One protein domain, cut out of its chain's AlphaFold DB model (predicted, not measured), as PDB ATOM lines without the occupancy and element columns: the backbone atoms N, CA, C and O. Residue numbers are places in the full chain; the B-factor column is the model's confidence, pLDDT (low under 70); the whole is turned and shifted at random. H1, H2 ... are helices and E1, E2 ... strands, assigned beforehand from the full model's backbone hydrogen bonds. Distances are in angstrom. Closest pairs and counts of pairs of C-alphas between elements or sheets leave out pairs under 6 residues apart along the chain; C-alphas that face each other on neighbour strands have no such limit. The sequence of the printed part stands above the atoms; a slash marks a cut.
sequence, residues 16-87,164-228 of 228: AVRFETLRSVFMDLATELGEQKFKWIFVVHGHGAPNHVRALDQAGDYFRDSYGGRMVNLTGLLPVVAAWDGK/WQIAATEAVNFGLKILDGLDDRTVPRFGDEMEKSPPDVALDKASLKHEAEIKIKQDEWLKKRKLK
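What this domain is: This is residues 16 to 87 and 164 to 228 of the 228 residues of the protein "Creatininase family protein" of Acidobacteria bacterium (UniProt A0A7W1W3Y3). A tiny parallel sheet of two strands, E1 and E2, lies between the side-by-side helices H1 and H2 and the helix H4, while the long helix H6 runs outward from the start of H2 as an arm, with residues 220 to 226 sticking out. The 137 printed residues hold six named helices and two named strands, in the order H1 E1 H2 E2 H3 H4 H5 H6. The class is mostly helix; the whole is only just compact, close to loose, with a radius of gyration of the C-alphas of 16.7 A and spans of 52 by 40 by 23 A.

How they stand to each other: H1, residues 19 to 35, touches H2, residues 50 to 67, at a shallow tilt of 25 degrees, the same way; their closest C-alphas are those of Arg 23 and Ala 55, 4.6 A. E1, residues 40 to 43, and E2, residues 70 to 73, are parallel neighbours, with N 41 and O 70 2.8 A apart, within hydrogen-bond range. E1, H2 and E2 form a strand-helix-strand unit, parallel strands with a helix between, and its crossover is right-handed. H3, residues 78 to 82, touches H4, residues 164 to 179; the closest C-alphas, of Val 80 and Ala 167, are 5.3 A apart. The closest C-alphas of E1 and H4, those of Phe 42 and Gly 175, are 7.2 A apart. H2, the hub, touches H5, residues 190 to 194, with residues 50 to 54 alone; the closest C-alphas, of Pro 50 and Gly 191, are 4.9 A apart. H6, residues 198 to 225, only just touches H2, with 3 pairs of C-alphas within 8 A, the closest Asn 51 and Asp 204 at 6.4 A. H4 and H6 are apart. In the six helices every O i to N i+4 pair is within hydrogen-bond range.

Where its parts are: H1 begins at C-alpha 19 (2.870, 17.492, -42.572) and is 24.2 A long; H2 is 25.5 A and H4 22.4 A. H6, 41.0 A long, ends at C-alpha 225 (24.907, 24.089, -34.291).

The domain as a whole: The C-alphas of Lys 87 and Lys 226 are the two farthest apart, 55.6 A. Residues 88 to 163 are not printed; C-alphas 87 and 164 are 10.5 A apart across the cut. Of the links that are printed whole, none is long. No printed residue has a pLDDT under 70.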
ATOM      1  N   ALA A  16       6.622  24.671 -49.554       92.00
ATOM      2  CA  ALA A  16       5.911  23.569 -48.919       92.00
ATOM      3  C   ALA A  16       6.178  23.531 -47.406       92.00
ATOM      4  O   ALA A  16       7.326  23.594 -46.958       92.00
ATOM      5  N   VAL A  17       5.107  23.389 -46.624       93.69
ATOM      6  CA  VAL A  17       5.169  23.112 -45.184       93.69
ATOM      7  C   VAL A  17       4.993  21.611 -44.988       93.69
ATOM      8  O   VAL A  17       4.050  21.030 -45.520       93.69
ATOM      9  N   ARG A  18       5.897  20.990 -44.222       95.94
ATOM     10  CA  ARG A  18       5.814  19.556 -43.912       95.94
ATOM     11  C   ARG A  18       4.544  19.244 -43.126       95.94
ATOM     12  O   ARG A  18       4.181  20.026 -42.244       95.94
ATOM     13  N   PHE A  19       3.966  18.071 -43.344       96.56
ATOM     14  CA  PHE A  19       2.870  17.492 -42.572       96.56
ATOM     15  C   PHE A  19       3.055  17.672 -41.059       96.56
ATOM     16  O   PHE A  19       2.205  18.260 -40.394       96.56
ATOM     17  N   GLU A  20       4.198  17.244 -40.513       97.25
ATOM     18  CA  GLU A  20       4.459  17.337 -39.069       97.25
ATOM     19  C   GLU A  20       4.516  18.783 -38.575       97.25
ATOM     20  O   GLU A  20       4.075  19.075 -37.466       97.25
ATOM     21  N   THR A  21       5.048  19.695 -39.392       97.81
ATOM     22  CA  THR A  21       5.131  21.119 -39.043       97.81
ATOM     23  C   THR A  21       3.745  21.751 -39.040       97.81
ATOM     24  O   THR A  21       3.397  22.407 -38.065       97.81
ATOM     25  N   LEU A  22       2.936  21.508 -40.075       97.75
ATOM     26  CA  LEU A  22       1.561  22.001 -40.136       97.75
ATOM     27  C   LEU A  22       0.735  21.470 -38.956       97.75
ATOM     28  O   LEU A  22       0.085  22.252 -38.267       97.75
ATOM     29  N   ARG A  23       0.819  20.162 -38.683       98.44
ATOM     30  CA  ARG A  23       0.138  19.535 -37.546       98.44
ATOM     31  C   ARG A  23       0.550  20.170 -36.224       98.44
ATOM     32  O   ARG A  23      -0.319  20.530 -35.441       98.44
ATOM     33  N   SER A  24       1.853  20.341 -35.995       98.50
ATOM     34  CA  SER A  24       2.362  20.928 -34.748       98.50
ATOM     35  C   SER A  24       1.864  22.359 -34.562       98.50
ATOM     36  O   SER A  24       1.338  22.672 -33.507       98.50
ATOM     37  N   VAL A  25       1.909  23.192 -35.611       98.56
ATOM     38  CA  VAL A  25       1.388  24.570 -35.555       98.56
ATOM     39  C   VAL A  25      -0.090  24.595 -35.157       98.56
ATOM     40  O   VAL A  25      -0.488  25.394 -34.315       98.56
ATOM     41  N   PHE A  26      -0.917  23.730 -35.745       98.56
ATOM     42  CA  PHE A  26      -2.342  23.700 -35.413       98.56
ATOM     43  C   PHE A  26      -2.628  23.069 -34.046       98.56
ATOM     44  O   PHE A  26      -3.569  23.503 -33.388       98.56
ATOM     45  N   MET A  27      -1.822  22.107 -33.589       98.81
ATOM     46  CA  MET A  27      -1.898  21.599 -32.216       98.81
ATOM     47  C   MET A  27      -1.485  22.668 -31.197       98.81
ATOM     48  O   MET A  27      -2.172  22.817 -30.197       98.81
ATOM     49  N   ASP A  28      -0.450  23.465 -31.469       98.81
ATOM     50  CA  ASP A  28      -0.045  24.587 -30.612       98.81
ATOM     51  C   ASP A  28      -1.161  25.642 -30.519       98.81
ATOM     52  O   ASP A  28      -1.505  26.099 -29.430       98.81
ATOM     53  N   LEU A  29      -1.799  25.984 -31.647       98.56
ATOM     54  CA  LEU A  29      -2.978  26.859 -31.654       98.56
ATOM     55  C   LEU A  29      -4.139  26.259 -30.852       98.56
ATOM     56  O   LEU A  29      -4.812  26.978 -30.115       98.56
ATOM     57  N   ALA A  30      -4.377  24.954 -30.988       98.69
ATOM     58  CA  ALA A  30      -5.413  24.252 -30.244       98.69
ATOM     59  C   ALA A  30      -5.151  24.301 -28.732       98.69
ATOM     60  O   ALA A  30      -6.070  24.591 -27.970       98.69
ATOM     61  N   THR A  31      -3.903  24.081 -28.314       98.81
ATOM     62  CA  THR A  31      -3.440  24.218 -26.928       98.81
ATOM     63  C   THR A  31      -3.723  25.618 -26.404       98.81
ATOM     64  O   THR A  31      -4.479  25.770 -25.450       98.81
ATOM     65  N   GLU A  32      -3.211  26.658 -27.065       98.75
ATOM     66  CA  GLU A  32      -3.353  28.044 -26.599       98.75
ATOM     67  C   GLU A  32      -4.821  28.491 -26.509       98.75
ATOM     68  O   GLU A  32      -5.221  29.166 -25.557       98.75
ATOM     69  N   LEU A  33      -5.655  28.099 -27.475       98.69
ATOM     70  CA  LEU A  33      -7.093  28.380 -27.446       98.69
ATOM     71  C   LEU A  33      -7.813  27.543 -26.373       98.69
ATOM     72  O   LEU A  33      -8.758  28.020 -25.740       98.69
ATOM     73  N   GLY A  34      -7.356  26.314 -26.134       98.62
ATOM     74  CA  GLY A  34      -7.865  25.411 -25.105       98.62
ATOM     75  C   GLY A  34      -7.596  25.914 -23.690       98.62
ATOM     76  O   GLY A  34      -8.524  25.974 -22.882       98.62
ATOM     77  N   GLU A  35      -6.372  26.374 -23.416       98.62
ATOM     78  CA  GLU A  35      -5.989  27.019 -22.150       98.62
ATOM     79  C   GLU A  35      -6.827  28.283 -21.887       98.62
ATOM     80  O   GLU A  35      -7.264  28.548 -20.764       98.62
ATOM     81  N   GLN A  36      -7.155  29.026 -22.948       98.56
ATOM     82  CA  GLN A  36      -8.064  30.179 -22.903       98.56
ATOM     83  C   GLN A  36      -9.553  29.797 -22.826       98.56
ATOM     84  O   GLN A  36     -10.423  30.669 -22.780       98.56
ATOM     85  N   LYS A  37      -9.867  28.499 -22.754       98.31
ATOM     86  CA  LYS A  37     -11.215  27.932 -22.605       98.31
ATOM     87  C   LYS A  37     -12.147  28.164 -23.792       98.31
ATOM     88  O   LYS A  37     -13.366  28.032 -23.624       98.31
ATOM     89  N   PHE A  38     -11.613  28.435 -24.985       98.56
ATOM     90  CA  PHE A  38     -12.421  28.370 -26.201       98.56
ATOM     91  C   PHE A  38     -13.046  26.978 -26.319       98.56
ATOM     92  O   PHE A  38     -12.450  25.965 -25.954       98.56
ATOM     93  N   LYS A  39     -14.292  26.929 -26.790       98.00
ATOM     94  CA  LYS A  39     -15.044  25.672 -26.938       98.00
ATOM     95  C   LYS A  39     -15.238  25.261 -28.386       98.00
ATOM     96  O   LYS A  39     -15.397  24.073 -28.643       98.00
ATOM     97  N   TRP A  40     -15.173  26.223 -29.301       98.31
ATOM     98  CA  TRP A  40     -15.460  26.040 -30.716       98.31
ATOM     99  C   TRP A  40     -14.389  26.742 -31.542       98.31
ATOM    100  O   TRP A  40     -14.181  27.946 -31.393       98.31
ATOM    101  N   ILE A  41     -13.709  25.982 -32.393       98.44
ATOM    102  CA  ILE A  41     -12.686  26.458 -33.320       98.44
ATOM    103  C   ILE A  41     -13.037  25.881 -34.688       98.44
ATOM    104  O   ILE A  41     -13.040  24.669 -34.885       98.44
ATOM    105  N   PHE A  42     -13.339  26.737 -35.653       98.38
ATOM    106  CA  PHE A  42     -13.633  26.305 -37.015       98.38
ATOM    107  C   PHE A  42     -12.474  26.692 -37.924       98.38
ATOM    108  O   PHE A  42     -12.185  27.872 -38.111       98.38
ATOM    109  N   VAL A  43     -11.798  25.686 -38.468       98.00
ATOM    110  CA  VAL A  43     -10.693  25.855 -39.405       98.00
ATOM    111  C   VAL A  43     -11.240  25.808 -40.827       98.00
ATOM    112  O   VAL A  43     -11.952  24.878 -41.200       98.00
ATOM    113  N   VAL A  44     -10.892  26.814 -41.628       95.75
ATOM    114  CA  VAL A  44     -11.199  26.878 -43.061       95.75
ATOM    115  C   VAL A  44      -9.878  26.822 -43.820       95.75
ATOM    116  O   VAL A  44      -9.090  27.767 -43.776       95.75
ATOM    117  N   HIS A  45      -9.621  25.703 -44.493       91.81
ATOM    118  CA  HIS A  45      -8.356  25.419 -45.165       91.81
ATOM    119  C   HIS A  45      -8.566  25.024 -46.632       91.81
ATOM    120  O   HIS A  45      -9.166  23.997 -46.931       91.81
ATOM    121  N   GLY A  46      -8.060  25.839 -47.560       87.62
ATOM    122  CA  GLY A  46      -8.305  25.664 -48.997       87.62
ATOM    123  C   GLY A  46      -7.333  24.740 -49.738       87.62
ATOM    124  O   GLY A  46      -7.489  24.576 -50.941       87.62
ATOM    125  N   HIS A  47      -6.316  24.168 -49.080       93.50
ATOM    126  CA  HIS A  47      -5.347  23.302 -49.756       93.50
ATOM    127  C   HIS A  47      -5.721  21.820 -49.619       93.50
ATOM    128  O   HIS A  47      -5.619  21.233 -48.546       93.50
ATOM    129  N   GLY A  48      -6.124  21.199 -50.732       89.94
ATOM    130  CA  GLY A  48      -6.664  19.833 -50.772       89.94
ATOM    131  C   GLY A  48      -5.641  18.692 -50.714       89.94
ATOM    132  O   GLY A  48      -5.943  17.593 -51.162       89.94
ATOM    133  N   ALA A  49      -4.416  18.911 -50.223       92.94
ATOM    134  CA  ALA A  49      -3.475  17.802 -50.045       92.94
ATOM    135  C   ALA A  49      -3.967  16.869 -48.921       92.94
ATOM    136  O   ALA A  49      -4.124  17.356 -47.798       92.94
ATOM    137  N   PRO A  50      -4.150  15.553 -49.155       93.75
ATOM    138  CA  PRO A  50      -4.744  14.666 -48.151       93.75
ATOM    139  C   PRO A  50      -3.965  14.646 -46.831       93.75
ATOM    140  O   PRO A  50      -4.559  14.769 -45.763       93.75
ATOM    141  N   ASN A  51      -2.627  14.610 -46.888       94.94
ATOM    142  CA  ASN A  51      -1.785  14.764 -45.699       94.94
ATOM    143  C   ASN A  51      -2.050  16.082 -44.946       94.94
ATOM    144  O   ASN A  51      -2.180  16.069 -43.727       94.94
ATOM    145  N   HIS A  52      -2.156  17.229 -45.626       95.44
ATOM    146  CA  HIS A  52      -2.408  18.507 -44.938       95.44
ATOM    147  C   HIS A  52      -3.800  18.552 -44.308       95.44
ATOM    148  O   HIS A  52      -3.933  19.021 -43.181       95.44
ATOM    149  N   VAL A  53      -4.810  17.998 -44.980       96.44
ATOM    150  CA  VAL A  53      -6.158  17.849 -44.414       96.44
ATOM    151  C   VAL A  53      -6.119  16.976 -43.156       96.44
ATOM    152  O   VAL A  53      -6.575  17.415 -42.103       96.44
ATOM    153  N   ARG A  54      -5.461  15.808 -43.207       96.56
ATOM    154  CA  ARG A  54      -5.306  14.930 -42.033       96.56
ATOM    155  C   ARG A  54      -4.530  15.581 -40.891       96.56
ATOM    156  O   ARG A  54      -4.829  15.312 -39.733       96.56
ATOM    157  N   ALA A  55      -3.549  16.440 -41.173       97.94
ATOM    158  CA  ALA A  55      -2.831  17.176 -40.130       97.94
ATOM    159  C   ALA A  55      -3.779  18.069 -39.312       97.94
ATOM    160  O   ALA A  55      -3.656  18.144 -38.089       97.94
ATOM    161  N   LEU A  56      -4.731  18.719 -39.985       98.25
ATOM    162  CA  LEU A  56      -5.738  19.578 -39.363       98.25
ATOM    163  C   LEU A  56      -6.794  18.760 -38.619       98.25
ATOM    164  O   LEU A  56      -7.170  19.130 -37.509       98.25
ATOM    165  N   ASP A  57      -7.226  17.638 -39.197       97.88
ATOM    166  CA  ASP A  57      -8.180  16.726 -38.558       97.88
ATOM    167  C   ASP A  57      -7.589  16.152 -37.256       97.88
ATOM    168  O   ASP A  57      -8.239  16.184 -36.214       97.88
ATOM    169  N   GLN A  58      -6.313  15.744 -37.276       98.25
ATOM    170  CA  GLN A  58      -5.583  15.273 -36.091       98.25
ATOM    171  C   GLN A  58      -5.418  16.363 -35.024       98.25
ATOM    172  O   GLN A  58      -5.515  16.069 -33.833       98.25
ATOM    173  N   ALA A  59      -5.188  17.620 -35.418       98.56
ATOM    174  CA  ALA A  59      -5.173  18.737 -34.471       98.56
ATOM    175  C   ALA A  59      -6.564  18.972 -33.848       98.56
ATOM    176  O   ALA A  59      -6.668  19.284 -32.660       98.56
ATOM    177  N   GLY A  60      -7.630  18.767 -34.628       98.31
ATOM    178  CA  GLY A  60      -9.012  18.815 -34.160       98.31
ATOM    179  C   GLY A  60      -9.340  17.740 -33.122       98.31
ATOM    180  O   GLY A  60      -9.894  18.041 -32.060       98.31
ATOM    181  N   ASP A  61      -8.936  16.501 -33.400       98.38
ATOM    182  CA  ASP A  61      -9.092  15.374 -32.479       98.38
ATOM    183  C   ASP A  61      -8.279  15.595 -31.193       98.38
ATOM    184  O   ASP A  61      -8.814  15.455 -30.094       98.38
ATOM    185  N   TYR A  62      -7.039  16.083 -31.309       98.75
ATOM    186  CA  TYR A  62      -6.223  16.477 -30.159       98.75
ATOM    187  C   TYR A  62      -6.910  17.524 -29.265       98.75
ATOM    188  O   TYR A  62      -6.928  17.368 -28.040       98.75
ATOM    189  N   PHE A  63      -7.494  18.574 -29.855       98.75
ATOM    190  CA  PHE A  63      -8.208  19.611 -29.103       98.75
ATOM    191  C   PHE A  63      -9.386  19.037 -28.316       98.75
ATOM    192  O   PHE A  63      -9.598  19.368 -27.147       98.75
ATOM    193  N   ARG A  64     -10.165  18.171 -28.967       98.19
ATOM    194  CA  ARG A  64     -11.304  17.496 -28.351       98.19
ATOM    195  C   ARG A  64     -10.855  16.622 -27.186       98.19
ATOM    196  O   ARG A  64     -11.431  16.741 -26.106       98.19
ATOM    197  N   ASP A  65      -9.853  15.781 -27.403       98.44
ATOM    198  CA  ASP A  65      -9.391  14.803 -26.417       98.44
ATOM    199  C   ASP A  65      -8.706  15.474 -25.218       98.44
ATOM    200  O   ASP A  65      -8.827  14.995 -24.091       98.44
ATOM    201  N   SER A  66      -8.044  16.616 -25.435       98.56
ATOM    202  CA  SER A  66      -7.301  17.334 -24.388       98.56
ATOM    203  C   SER A  66      -8.148  18.362 -23.627       98.56
ATOM    204  O   SER A  66      -7.986  18.517 -22.418       98.56
ATOM    205  N   TYR A  67      -9.068  19.059 -24.306       98.38
ATOM    206  CA  TYR A  67      -9.794  20.213 -23.748       98.38
ATOM    207  C   TYR A  67     -11.321  20.041 -23.707       98.38
ATOM    208  O   TYR A  67     -12.040  20.914 -23.202       98.38
ATOM    209  N   GLY A  68     -11.847  18.940 -24.254       97.56
ATOM    210  CA  GLY A  68     -13.285  18.668 -24.344       97.56
ATOM    211  C   GLY A  68     -14.050  19.590 -25.301       97.56
ATOM    212  O   GLY A  68     -15.281  19.544 -25.339       97.56
ATOM    213  N   GLY A  69     -13.349  20.447 -26.049       97.38
ATOM    214  CA  GLY A  69     -13.934  21.355 -27.032       97.38
ATOM    215  C   GLY A  69     -14.175  20.697 -28.394       97.38
ATOM    216  O   GLY A  69     -14.171  19.470 -28.545       97.38
ATOM    217  N   ARG A  70     -14.416  21.532 -29.404       98.12
ATOM    218  CA  ARG A  70     -14.547  21.150 -30.811       98.12
ATOM    219  C   ARG A  70     -13.673  22.053 -31.664       98.12
ATOM    220  O   ARG A  70     -13.916  23.256 -31.734       98.12
ATOM    221  N   MET A  71     -12.677  21.464 -32.310       98.56
ATOM    222  CA  MET A  71     -11.901  22.104 -33.358       98.56
ATOM    223  C   MET A  71     -12.108  21.304 -34.633       98.56
ATOM    224  O   MET A  71     -11.822  20.113 -34.656       98.56
ATOM    225  N   VAL A  72     -12.668  21.936 -35.663       98.38
ATOM    226  CA  VAL A  72     -13.145  21.229 -36.856       98.38
ATOM    227  C   VAL A  72     -12.587  21.880 -38.107       98.38
ATOM    228  O   VAL A  72     -12.795  23.070 -38.344       98.38
ATOM    229  N   ASN A  73     -11.911  21.081 -38.926       97.75
ATOM    230  CA  ASN A  73     -11.535  21.431 -40.286       97.75
ATOM    231  C   ASN A  73     -12.772  21.370 -41.194       97.75
ATOM    232  O   ASN A  73     -13.106  20.321 -41.740       97.75
ATOM    233  N   LEU A  74     -13.488  22.490 -41.331       97.69
ATOM    234  CA  LEU A  74     -14.765  22.542 -42.050       97.69
ATOM    235  C   LEU A  74     -14.613  22.148 -43.517       97.69
ATOM    236  O   LEU A  74     -15.431  21.398 -44.036       97.69
ATOM    237  N   THR A  75     -13.554  22.609 -44.179       94.44
ATOM    238  CA  THR A  75     -13.247  22.233 -45.566       94.44
ATOM    239  C   THR A  75     -12.633  20.837 -45.678       94.44
ATOM    240  O   THR A  75     -12.517  20.322 -46.781       94.44
ATOM    241  N   GLY A  76     -12.266  20.204 -44.560       96.25
ATOM    242  CA  GLY A  76     -11.918  18.784 -44.497       96.25
ATOM    243  C   GLY A  76     -13.136  17.862 -44.453       96.25
ATOM    244  O   GLY A  76     -12.999  16.672 -44.723       96.25
ATOM    245  N   LEU A  77     -14.336  18.377 -44.162       97.44
ATOM    246  CA  LEU A  77     -15.566  17.587 -44.226       97.44
ATOM    247  C   LEU A  77     -15.920  17.309 -45.690       97.44
ATOM    248  O   LEU A  77     -16.067  18.238 -46.489       97.44
ATOM    249  N   LEU A  78     -16.111  16.034 -46.039       95.88
ATOM    250  CA  LEU A  78     -16.355  15.605 -47.416       95.88
ATOM    251  C   LEU A  78     -17.522  16.358 -48.083       95.88
ATOM    252  O   LEU A  78     -17.338  16.812 -49.211       95.88
ATOM    253  N   PRO A  79     -18.686  16.570 -47.430       95.69
ATOM    254  CA  PRO A  79     -19.782  17.320 -48.048       95.69
ATOM    255  C   PRO A  79     -19.418  18.772 -48.393       95.69
ATOM    256  O   PRO A  79     -19.914  19.305 -49.381       95.69
ATOM    257  N   VAL A  80     -18.540  19.402 -47.604       95.69
ATOM    258  CA  VAL A  80     -18.125  20.798 -47.800       95.69
ATOM    259  C   VAL A  80     -17.145  20.908 -48.965       95.69
ATOM    260  O   VAL A  80     -17.347  21.737 -49.849       95.69
ATOM    261  N   VAL A  81     -16.111  20.060 -49.015       93.19
ATOM    262  CA  VAL A  81     -15.151  20.079 -50.135       93.19
ATOM    263  C   VAL A  81     -15.784  19.599 -51.440       93.19
ATOM    264  O   VAL A  81     -15.534  20.189 -52.486       93.19
ATOM    265  N   ALA A  82     -16.668  18.597 -51.396       92.12
ATOM    266  CA  ALA A  82     -17.358  18.099 -52.587       92.12
ATOM    267  C   ALA A  82     -18.278  19.158 -53.215       92.12
ATOM    268  O   ALA A  82     -18.451  19.182 -54.433       92.12
ATOM    269  N   ALA A  83     -18.832  20.069 -52.409       91.88
ATOM    270  CA  ALA A  83     -19.637  21.178 -52.910       91.88
ATOM    271  C   ALA A  83     -18.834  22.177 -53.769       91.88
ATOM    272  O   ALA A  83     -19.439  22.936 -54.527       91.88
ATOM    273  N   TRP A  84     -17.496  22.172 -53.690       89.12
ATOM    274  CA  TRP A  84     -16.644  23.075 -54.467       89.12
ATOM    275  C   TRP A  84     -16.667  22.761 -55.972       89.12
ATOM    276  O   TRP A  84     -16.740  23.696 -56.766       89.12
ATOM    277  N   ASP A  85     -16.714  21.488 -56.385       87.31
ATOM    278  CA  ASP A  85     -16.797  21.108 -57.816       87.31
ATOM    279  C   ASP A  85     -18.023  21.738 -58.510       87.31
ATOM    280  O   ASP A  85     -18.018  22.063 -59.701       87.31
ATOM    281  N   GLY A  86     -19.075  21.992 -57.727       84.56
ATOM    282  CA  GLY A  86     -20.214  22.779 -58.157       84.56
ATOM    283  C   GLY A  86     -21.007  22.152 -59.303       84.56
ATOM    284  O   GLY A  86     -20.968  20.952 -59.579       84.56
ATOM    285  N   LYS A  87     -21.795  22.983 -59.992       87.94
ATOM    286  CA  LYS A  87     -22.523  22.558 -61.197       87.94
ATOM    287  C   LYS A  87     -21.663  22.781 -62.440       87.94
ATOM    288  O   LYS A  87     -21.238  23.902 -62.707       87.94
ATOM    289  N   TRP A 164     -17.807  27.666 -55.281       85.69
ATOM    290  CA  TRP A 164     -17.242  28.255 -54.063       85.69
ATOM    291  C   TRP A 164     -18.287  28.855 -53.117       85.69
ATOM    292  O   TRP A 164     -18.201  28.667 -51.907       85.69
ATOM    293  N   GLN A 165     -19.294  29.567 -53.637       88.31
ATOM    294  CA  GLN A 165     -20.363  30.099 -52.779       88.31
ATOM    295  C   GLN A 165     -21.200  28.982 -52.141       88.31
ATOM    296  O   GLN A 165     -21.638  29.125 -50.998       88.31
ATOM    297  N   ILE A 166     -21.379  27.860 -52.844       91.38
ATOM    298  CA  ILE A 166     -22.063  26.681 -52.304       91.38
ATOM    299  C   ILE A 166     -21.199  26.041 -51.219       91.38
ATOM    300  O   ILE A 166     -21.689  25.845 -50.114       91.38
ATOM    301  N   ALA A 167     -19.910  25.808 -51.474       92.81
ATOM    302  CA  ALA A 167     -18.979  25.284 -50.474       92.81
ATOM    303  C   ALA A 167     -18.895  26.177 -49.224       92.81
ATOM    304  O   ALA A 167     -18.911  25.675 -48.103       92.81
ATOM    305  N   ALA A 168     -18.885  27.504 -49.388       93.62
ATOM    306  CA  ALA A 168     -18.929  28.441 -48.266       93.62
ATOM    307  C   ALA A 168     -20.248  28.343 -47.481       93.62
ATOM    308  O   ALA A 168     -20.239  28.361 -46.251       93.62
ATOM    309  N   THR A 169     -21.377  28.195 -48.182       95.06
ATOM    310  CA  THR A 169     -22.691  27.978 -47.558       95.06
ATOM    311  C   THR A 169     -22.721  26.655 -46.795       95.06
ATOM    312  O   THR A 169     -23.168  26.621 -45.653       95.06
ATOM    313  N   GLU A 170     -22.176  25.582 -47.369       96.00
ATOM    314  CA  GLU A 170     -22.070  24.283 -46.704       96.00
ATOM    315  C   GLU A 170     -21.149  24.337 -45.484       96.00
ATOM    316  O   GLU A 170     -21.508  23.808 -44.434       96.00
ATOM    317  N   ALA A 171     -20.018  25.043 -45.553       97.25
ATOM    318  CA  ALA A 171     -19.147  25.250 -44.398       97.25
ATOM    319  C   ALA A 171     -19.890  25.953 -43.247       97.25
ATOM    320  O   ALA A 171     -19.803  25.513 -42.100       97.25
ATOM    321  N   VAL A 172     -20.668  27.003 -43.547       97.88
ATOM    322  CA  VAL A 172     -21.514  27.687 -42.553       97.88
ATOM    323  C   VAL A 172     -22.587  26.745 -42.008       97.88
ATOM    324  O   VAL A 172     -22.746  26.648 -40.794       97.88
ATOM    325  N   ASN A 173     -23.281  26.008 -42.876       98.06
ATOM    326  CA  ASN A 173     -24.323  25.062 -42.483       98.06
ATOM    327  C   ASN A 173     -23.784  23.982 -41.536       98.06
ATOM    328  O   ASN A 173     -24.417  23.683 -40.524       98.06
ATOM    329  N   PHE A 174     -22.626  23.394 -41.839       98.19
ATOM    330  CA  PHE A 174     -21.993  22.413 -40.959       98.19
ATOM    331  C   PHE A 174     -21.492  23.048 -39.664       98.19
ATOM    332  O   PHE A 174     -21.716  22.468 -38.606       98.19
ATOM    333  N   GLY A 175     -20.908  24.248 -39.720       98.19
ATOM    334  CA  GLY A 175     -20.546  25.007 -38.522       98.19
ATOM    335  C   GLY A 175     -21.737  25.196 -37.577       98.19
ATOM    336  O   GLY A 175     -21.634  24.883 -36.394       98.19
ATOM    337  N   LEU A 176     -22.894  25.613 -38.105       98.50
ATOM    338  CA  LEU A 176     -24.131  25.764 -37.332       98.50
ATOM    339  C   LEU A 176     -24.642  24.428 -36.780       98.50
ATOM    340  O   LEU A 176     -24.902  24.331 -35.588       98.50
ATOM    341  N   LYS A 177     -24.701  23.365 -37.595       98.44
ATOM    342  CA  LYS A 177     -25.111  22.029 -37.119       98.44
ATOM    343  C   LYS A 177     -24.219  21.520 -35.984       98.44
ATOM    344  O   LYS A 177     -24.715  20.886 -35.059       98.44
ATOM    345  N   ILE A 178     -22.913  21.775 -36.060       98.19
ATOM    346  CA  ILE A 178     -21.943  21.399 -35.025       98.19
ATOM    347  C   ILE A 178     -22.197  22.192 -33.738       98.19
ATOM    348  O   ILE A 178     -22.203  21.602 -32.658       98.19
ATOM    349  N   LEU A 179     -22.474  23.496 -33.845       98.25
ATOM    350  CA  LEU A 179     -22.897  24.318 -32.704       98.25
ATOM    351  C   LEU A 179     -24.213  23.817 -32.084       98.25
ATOM    352  O   LEU A 179     -24.350  23.839 -30.863       98.25
ATOM    353  N   ASP A 180     -25.128  23.294 -32.904       98.06
ATOM    354  CA  ASP A 180     -26.403  22.696 -32.483       98.06
ATOM    355  C   ASP A 180     -26.267  21.247 -31.965       98.06
ATOM    356  O   ASP A 180     -27.259  20.617 -31.591       98.06
ATOM    357  N   GLY A 181     -25.046  20.704 -31.902       96.88
ATOM    358  CA  GLY A 181     -24.750  19.418 -31.264       96.88
ATOM    359  C   GLY A 181     -24.458  18.249 -32.207       96.88
ATOM    360  O   GLY A 181     -24.294  17.127 -31.724       96.88
ATOM    361  N   LEU A 182     -24.348  18.472 -33.522       97.94
ATOM    362  CA  LEU A 182     -23.820  17.458 -34.440       97.94
ATOM    363  C   LEU A 182     -22.384  17.083 -34.037       97.94
ATOM    364  O   LEU A 182     -21.510  17.944 -33.931       97.94
ATOM    365  N   ASP A 183     -22.119  15.788 -33.859       97.00
ATOM    366  CA  ASP A 183     -20.752  15.294 -33.684       97.00
ATOM    367  C   ASP A 183     -20.065  15.217 -35.053       97.00
ATOM    368  O   ASP A 183     -20.387  14.346 -35.862       97.00
ATOM    369  N   ASP A 184     -19.112  16.119 -35.316       94.88
ATOM    370  CA  ASP A 184     -18.401  16.229 -36.599       94.88
ATOM    371  C   ASP A 184     -17.698  14.932 -37.029       94.88
ATOM    372  O   ASP A 184     -17.571  14.678 -38.221       94.88
ATOM    373  N   ARG A 185     -17.346  14.052 -36.086       94.25
ATOM    374  CA  ARG A 185     -16.761  12.728 -36.366       94.25
ATOM    375  C   ARG A 185     -17.715  11.767 -37.078       94.25
ATOM    376  O   ARG A 185     -17.281  10.749 -37.600       94.25
ATOM    377  N   THR A 186     -19.017  12.055 -37.073       96.75
ATOM    378  CA  THR A 186     -20.012  11.270 -37.824       96.75
ATOM    379  C   THR A 186     -20.109  11.700 -39.287       96.75
ATOM    380  O   THR A 186     -20.749  11.022 -40.090       96.75
ATOM    381  N   VAL A 187     -19.474  12.818 -39.648       98.00
ATOM    382  CA  VAL A 187     -19.414  13.326 -41.014       98.00
ATOM    383  C   VAL A 187     -18.146  12.778 -41.674       98.00
ATOM    384  O   VAL A 187     -17.069  12.912 -41.092       98.00
ATOM    385  N   PRO A 188     -18.224  12.182 -42.878       97.69
ATOM    386  CA  PRO A 188     -17.037  11.688 -43.568       97.69
ATOM    387  C   PRO A 188     -15.995  12.796 -43.768       97.69
ATOM    388  O   PRO A 188     -16.338  13.899 -44.206       97.69
ATOM    389  N   ARG A 189     -14.728  12.499 -43.467       97.38
ATOM    390  CA  ARG A 189     -13.591  13.405 -43.669       97.38
ATOM    391  C   ARG A 189     -12.905  13.089 -44.993       97.38
ATOM    392  O   ARG A 189     -12.675  11.929 -45.324       97.38
ATOM    393  N   PHE A 190     -12.548  14.123 -45.744       95.75
ATOM    394  CA  PHE A 190     -11.854  13.996 -47.024       95.75
ATOM    395  C   PHE A 190     -10.529  13.240 -46.880       95.75
ATOM    396  O   PHE A 190     -10.242  12.361 -47.687       95.75
ATOM    397  N   GLY A 191      -9.755  13.539 -45.830       94.06
ATOM    398  CA  GLY A 191      -8.483  12.869 -45.562       94.06
ATOM    399  C   GLY A 191      -8.604  11.346 -45.453       94.06
ATOM    400  O   GLY A 191      -7.737  10.645 -45.974       94.06
ATOM    401  N   ASP A 192      -9.691  10.856 -44.848       95.44
ATOM    402  CA  ASP A 192      -9.975   9.428 -44.653       95.44
ATOM    403  C   ASP A 192     -10.506   8.775 -45.940       95.44
ATOM    404  O   ASP A 192     -10.171   7.636 -46.263       95.44
ATOM    405  N   GLU A 193     -11.317   9.495 -46.721       95.12
ATOM    406  CA  GLU A 193     -11.798   9.000 -48.018       95.12
ATOM    407  C   GLU A 193     -10.651   8.774 -49.010       95.12
ATOM    408  O   GLU A 193     -10.666   7.792 -49.753       95.12
ATOM    409  N   MET A 194      -9.629   9.633 -48.992       93.62
ATOM    410  CA  MET A 194      -8.454   9.484 -49.858       93.62
ATOM    411  C   MET A 194      -7.621   8.240 -49.524       93.62
ATOM    412  O   MET A 194      -6.966   7.692 -50.407       93.62
ATOM    413  N   GLU A 195      -7.698   7.705 -48.301       93.75
ATOM    414  CA  GLU A 195      -7.012   6.451 -47.947       93.75
ATOM    415  C   GLU A 195      -7.593   5.223 -48.663       93.75
ATOM    416  O   GLU A 195      -6.943   4.178 -48.753       93.75
ATOM    417  N   LYS A 196      -8.804   5.339 -49.219       94.25
ATOM    418  CA  LYS A 196      -9.453   4.273 -49.996       94.25
ATOM    419  C   LYS A 196      -8.940   4.199 -51.434       94.25
ATOM    420  O   LYS A 196      -9.236   3.230 -52.131       94.25
ATOM    421  N   SER A 197      -8.184   5.202 -51.877       93.38
ATOM    422  CA  SER A 197      -7.646   5.316 -53.228       93.38
ATOM    423  C   SER A 197      -6.170   4.893 -53.258       93.38
ATOM    424  O   SER A 197      -5.309   5.591 -52.713       93.38
ATOM    425  N   PRO A 198      -5.821   3.755 -53.896       95.50
ATOM    426  CA  PRO A 198      -4.431   3.320 -54.026       95.50
ATOM    427  C   PRO A 198      -3.458   4.366 -54.604       95.50
ATOM    428  O   PRO A 198      -2.354   4.471 -54.057       95.50
ATOM    429  N   PRO A 199      -3.795   5.140 -55.664       93.88
ATOM    430  CA  PRO A 199      -2.890   6.174 -56.161       93.88
ATOM    431  C   PRO A 199      -2.667   7.294 -55.136       93.88
ATOM    432  O   PRO A 199      -1.519   7.691 -54.935       93.88
ATOM    433  N   ASP A 200      -3.704   7.748 -54.428       93.12
ATOM    434  CA  ASP A 200      -3.567   8.800 -53.409       93.12
ATOM    435  C   ASP A 200      -2.702   8.336 -52.230       93.12
ATOM    436  O   ASP A 200      -1.767   9.030 -51.829       93.12
ATOM    437  N   VAL A 201      -2.902   7.101 -51.756       95.12
ATOM    438  CA  VAL A 201      -2.057   6.495 -50.711       95.12
ATOM    439  C   VAL A 201      -0.589   6.415 -51.143       95.12
ATOM    440  O   VAL A 201       0.317   6.619 -50.328       95.12
ATOM    441  N   ALA A 202      -0.320   6.094 -52.410       95.25
ATOM    442  CA  ALA A 202       1.044   6.045 -52.929       95.25
ATOM    443  C   ALA A 202       1.693   7.440 -52.954       95.25
ATOM    444  O   ALA A 202       2.851   7.582 -52.547       95.25
ATOM    445  N   LEU A 203       0.945   8.462 -53.375       94.56
ATOM    446  CA  LEU A 203       1.396   9.854 -53.392       94.56
ATOM    447  C   LEU A 203       1.657  10.392 -51.985       94.56
ATOM    448  O   LEU A 203       2.706  10.991 -51.744       94.56
ATOM    449  N   ASP A 204       0.770  10.111 -51.033       94.50
ATOM    450  CA  ASP A 204       0.939  10.522 -49.641       94.50
ATOM    451  C   ASP A 204       2.192   9.904 -49.016       94.50
ATOM    452  O   ASP A 204       2.957  10.595 -48.337       94.50
ATOM    453  N   LYS A 205       2.461   8.619 -49.285       95.75
ATOM    454  CA  LYS A 205       3.694   7.951 -48.838       95.75
ATOM    455  C   LYS A 205       4.939   8.579 -49.455       95.75
ATOM    456  O   LYS A 205       5.939   8.755 -48.757       95.75
ATOM    457  N   ALA A 206       4.897   8.913 -50.743       95.44
ATOM    458  CA  ALA A 206       6.011   9.571 -51.420       95.44
ATOM    459  C   ALA A 206       6.277  10.972 -50.840       95.44
ATOM    460  O   ALA A 206       7.429  11.304 -50.559       95.44
ATOM    461  N   SER A 207       5.216  11.742 -50.579       95.00
ATOM    462  CA  SER A 207       5.271  13.045 -49.908       95.00
ATOM    463  C   SER A 207       5.907  12.936 -48.522       95.00
ATOM    464  O   SER A 207       6.884  13.625 -48.244       95.00
ATOM    465  N   LEU A 208       5.423  12.030 -47.664       95.75
ATOM    466  CA  LEU A 208       5.964  11.858 -46.309       95.75
ATOM    467  C   LEU A 208       7.428  11.407 -46.319       95.75
ATOM    468  O   LEU A 208       8.223  11.869 -45.501       95.75
ATOM    469  N   LYS A 209       7.812  10.542 -47.266       96.44
ATOM    470  CA  LYS A 209       9.213  10.145 -47.439       96.44
ATOM    471  C   LYS A 209      10.093  11.356 -47.756       96.44
ATOM    472  O   LYS A 209      11.136  11.524 -47.128       96.44
ATOM    473  N   HIS A 210       9.672  12.207 -48.691       95.75
ATOM    474  CA  HIS A 210      10.417  13.415 -49.033       95.75
ATOM    475  C   HIS A 210      10.535  14.383 -47.843       95.75
ATOM    476  O   HIS A 210      11.607  14.921 -47.559       95.75
ATOM    477  N   GLU A 211       9.452  14.578 -47.092       96.31
ATOM    478  CA  GLU A 211       9.467  15.424 -45.899       96.31
ATOM    479  C   GLU A 211      10.386  14.884 -44.792       96.31
ATOM    480  O   GLU A 211      11.045  15.671 -44.104       96.31
ATOM    481  N   ALA A 212      10.480  13.559 -44.645       96.81
ATOM    482  CA  ALA A 212      11.401  12.918 -43.712       96.81
ATOM    483  C   ALA A 212      12.870  13.186 -44.085       96.81
ATOM    484  O   ALA A 212      13.683  13.482 -43.208       96.81
ATOM    485  N   GLU A 213      13.213  13.168 -45.375       96.75
ATOM    486  CA  GLU A 213      14.555  13.533 -45.858       96.75
ATOM    487  C   GLU A 213      14.893  14.998 -45.525       96.75
ATOM    488  O   GLU A 213      15.996  15.302 -45.057       96.75
ATOM    489  N   ILE A 214      13.928  15.913 -45.690       96.50
ATOM    490  CA  ILE A 214      14.080  17.318 -45.279       96.50
ATOM    491  C   ILE A 214      14.295  17.416 -43.767       96.50
ATOM    492  O   ILE A 214      15.174  18.158 -43.320       96.50
ATOM    493  N   LYS A 215      13.507  16.679 -42.978       96.69
ATOM    494  CA  LYS A 215      13.625  16.665 -41.519       96.69
ATOM    495  C   LYS A 215      15.013  16.218 -41.070       96.69
ATOM    496  O   LYS A 215      15.634  16.937 -40.296       96.69
ATOM    497  N   ILE A 216      15.527  15.115 -41.614       97.81
ATOM    498  CA  ILE A 216      16.877  14.617 -41.309       97.81
ATOM    499  C   ILE A 216      17.918  15.712 -41.564       97.81
ATOM    500  O   ILE A 216      18.706  16.036 -40.678       97.81
ATOM    501  N   LYS A 217      17.870  16.357 -42.736       97.44
ATOM    502  CA  LYS A 217      18.796  17.443 -43.086       97.44
ATOM    503  C   LYS A 217      18.722  18.629 -42.113       97.44
ATOM    504  O   LYS A 217      19.751  19.221 -41.781       97.44
ATOM    505  N   GLN A 218      17.518  19.012 -41.686       97.19
ATOM    506  CA  GLN A 218      17.316  20.104 -40.728       97.19
ATOM    507  C   GLN A 218      17.836  19.733 -39.334       97.19
ATOM    508  O   GLN A 218      18.574  20.513 -38.731       97.19
ATOM    509  N   ASP A 219      17.522  18.530 -38.859       97.19
ATOM    510  CA  ASP A 219      17.931  18.035 -37.543       97.19
ATOM    511  C   ASP A 219      19.461  17.892 -37.449       97.19
ATOM    512  O   ASP A 219      20.075  18.292 -36.458       97.19
ATOM    513  N   GLU A 220      20.115  17.389 -38.501       98.12
ATOM    514  CA  GLU A 220      21.580  17.324 -38.588       98.12
ATOM    515  C   GLU A 220      22.223  18.712 -38.493       98.12
ATOM    516  O   GLU A 220      23.235  18.899 -37.804       98.12
ATOM    517  N   TRP A 221      21.629  19.705 -39.162       98.38
ATOM    518  CA  TRP A 221      22.098  21.083 -39.094       98.38
ATOM    519  C   TRP A 221      21.937  21.663 -37.682       98.38
ATOM    520  O   TRP A 221      22.902  22.225 -37.157       98.38
ATOM    521  N   LEU A 222      20.779  21.477 -37.038       98.31
ATOM    522  CA  LEU A 222      20.526  21.925 -35.662       98.31
ATOM    523  C   LEU A 222      21.521  21.291 -34.684       98.31
ATOM    524  O   LEU A 222      22.192  22.001 -33.926       98.31
ATOM    525  N   LYS A 223      21.724  19.974 -34.789       97.94
ATOM    526  CA  LYS A 223      22.696  19.223 -33.984       97.94
ATOM    527  C   LYS A 223      24.114  19.765 -34.155       97.94
ATOM    528  O   LYS A 223      24.806  19.996 -33.163       97.94
ATOM    529  N   LYS A 224      24.548  20.030 -35.393       98.25
ATOM    530  CA  LYS A 224      25.868  20.625 -35.680       98.25
ATOM    531  C   LYS A 224      26.030  22.009 -35.045       98.25
ATOM    532  O   LYS A 224      27.139  22.390 -34.673       98.25
ATOM    533  N   ARG A 225      24.937  22.763 -34.921       98.06
ATOM    534  CA  ARG A 225      24.907  24.089 -34.291       98.06
ATOM    535  C   ARG A 225      24.670  24.052 -32.780       98.06
ATOM    536  O   ARG A 225      24.753  25.107 -32.161       98.06
ATOM    537  N   LYS A 226      24.446  22.872 -32.186       97.25
ATOM    538  CA  LYS A 226      24.048  22.700 -30.776       97.25
ATOM    539  C   LYS A 226      22.765  23.470 -30.433       97.25
ATOM    540  O   LYS A 226      22.621  23.980 -29.325       97.25
ATOM    541  N   LEU A 227      21.865  23.574 -31.406       94.88
ATOM    542  CA  LEU A 227      20.530  24.132 -31.231       94.88
ATOM    543  C   LEU A 227      19.557  22.993 -30.904       94.88
ATOM    544  O   LEU A 227      19.814  21.845 -31.276       94.88
ATOM    545  N   LYS A 228      18.498  23.321 -30.158       81.25
ATOM    546  CA  LYS A 228      17.392  22.401 -29.880       81.25
ATOM    547  C   LYS A 228      16.420  22.388 -31.048       81.25
ATOM    548  O   LYS A 228      16.235  23.475 -31.640       81.25
TER     549      LYS A 228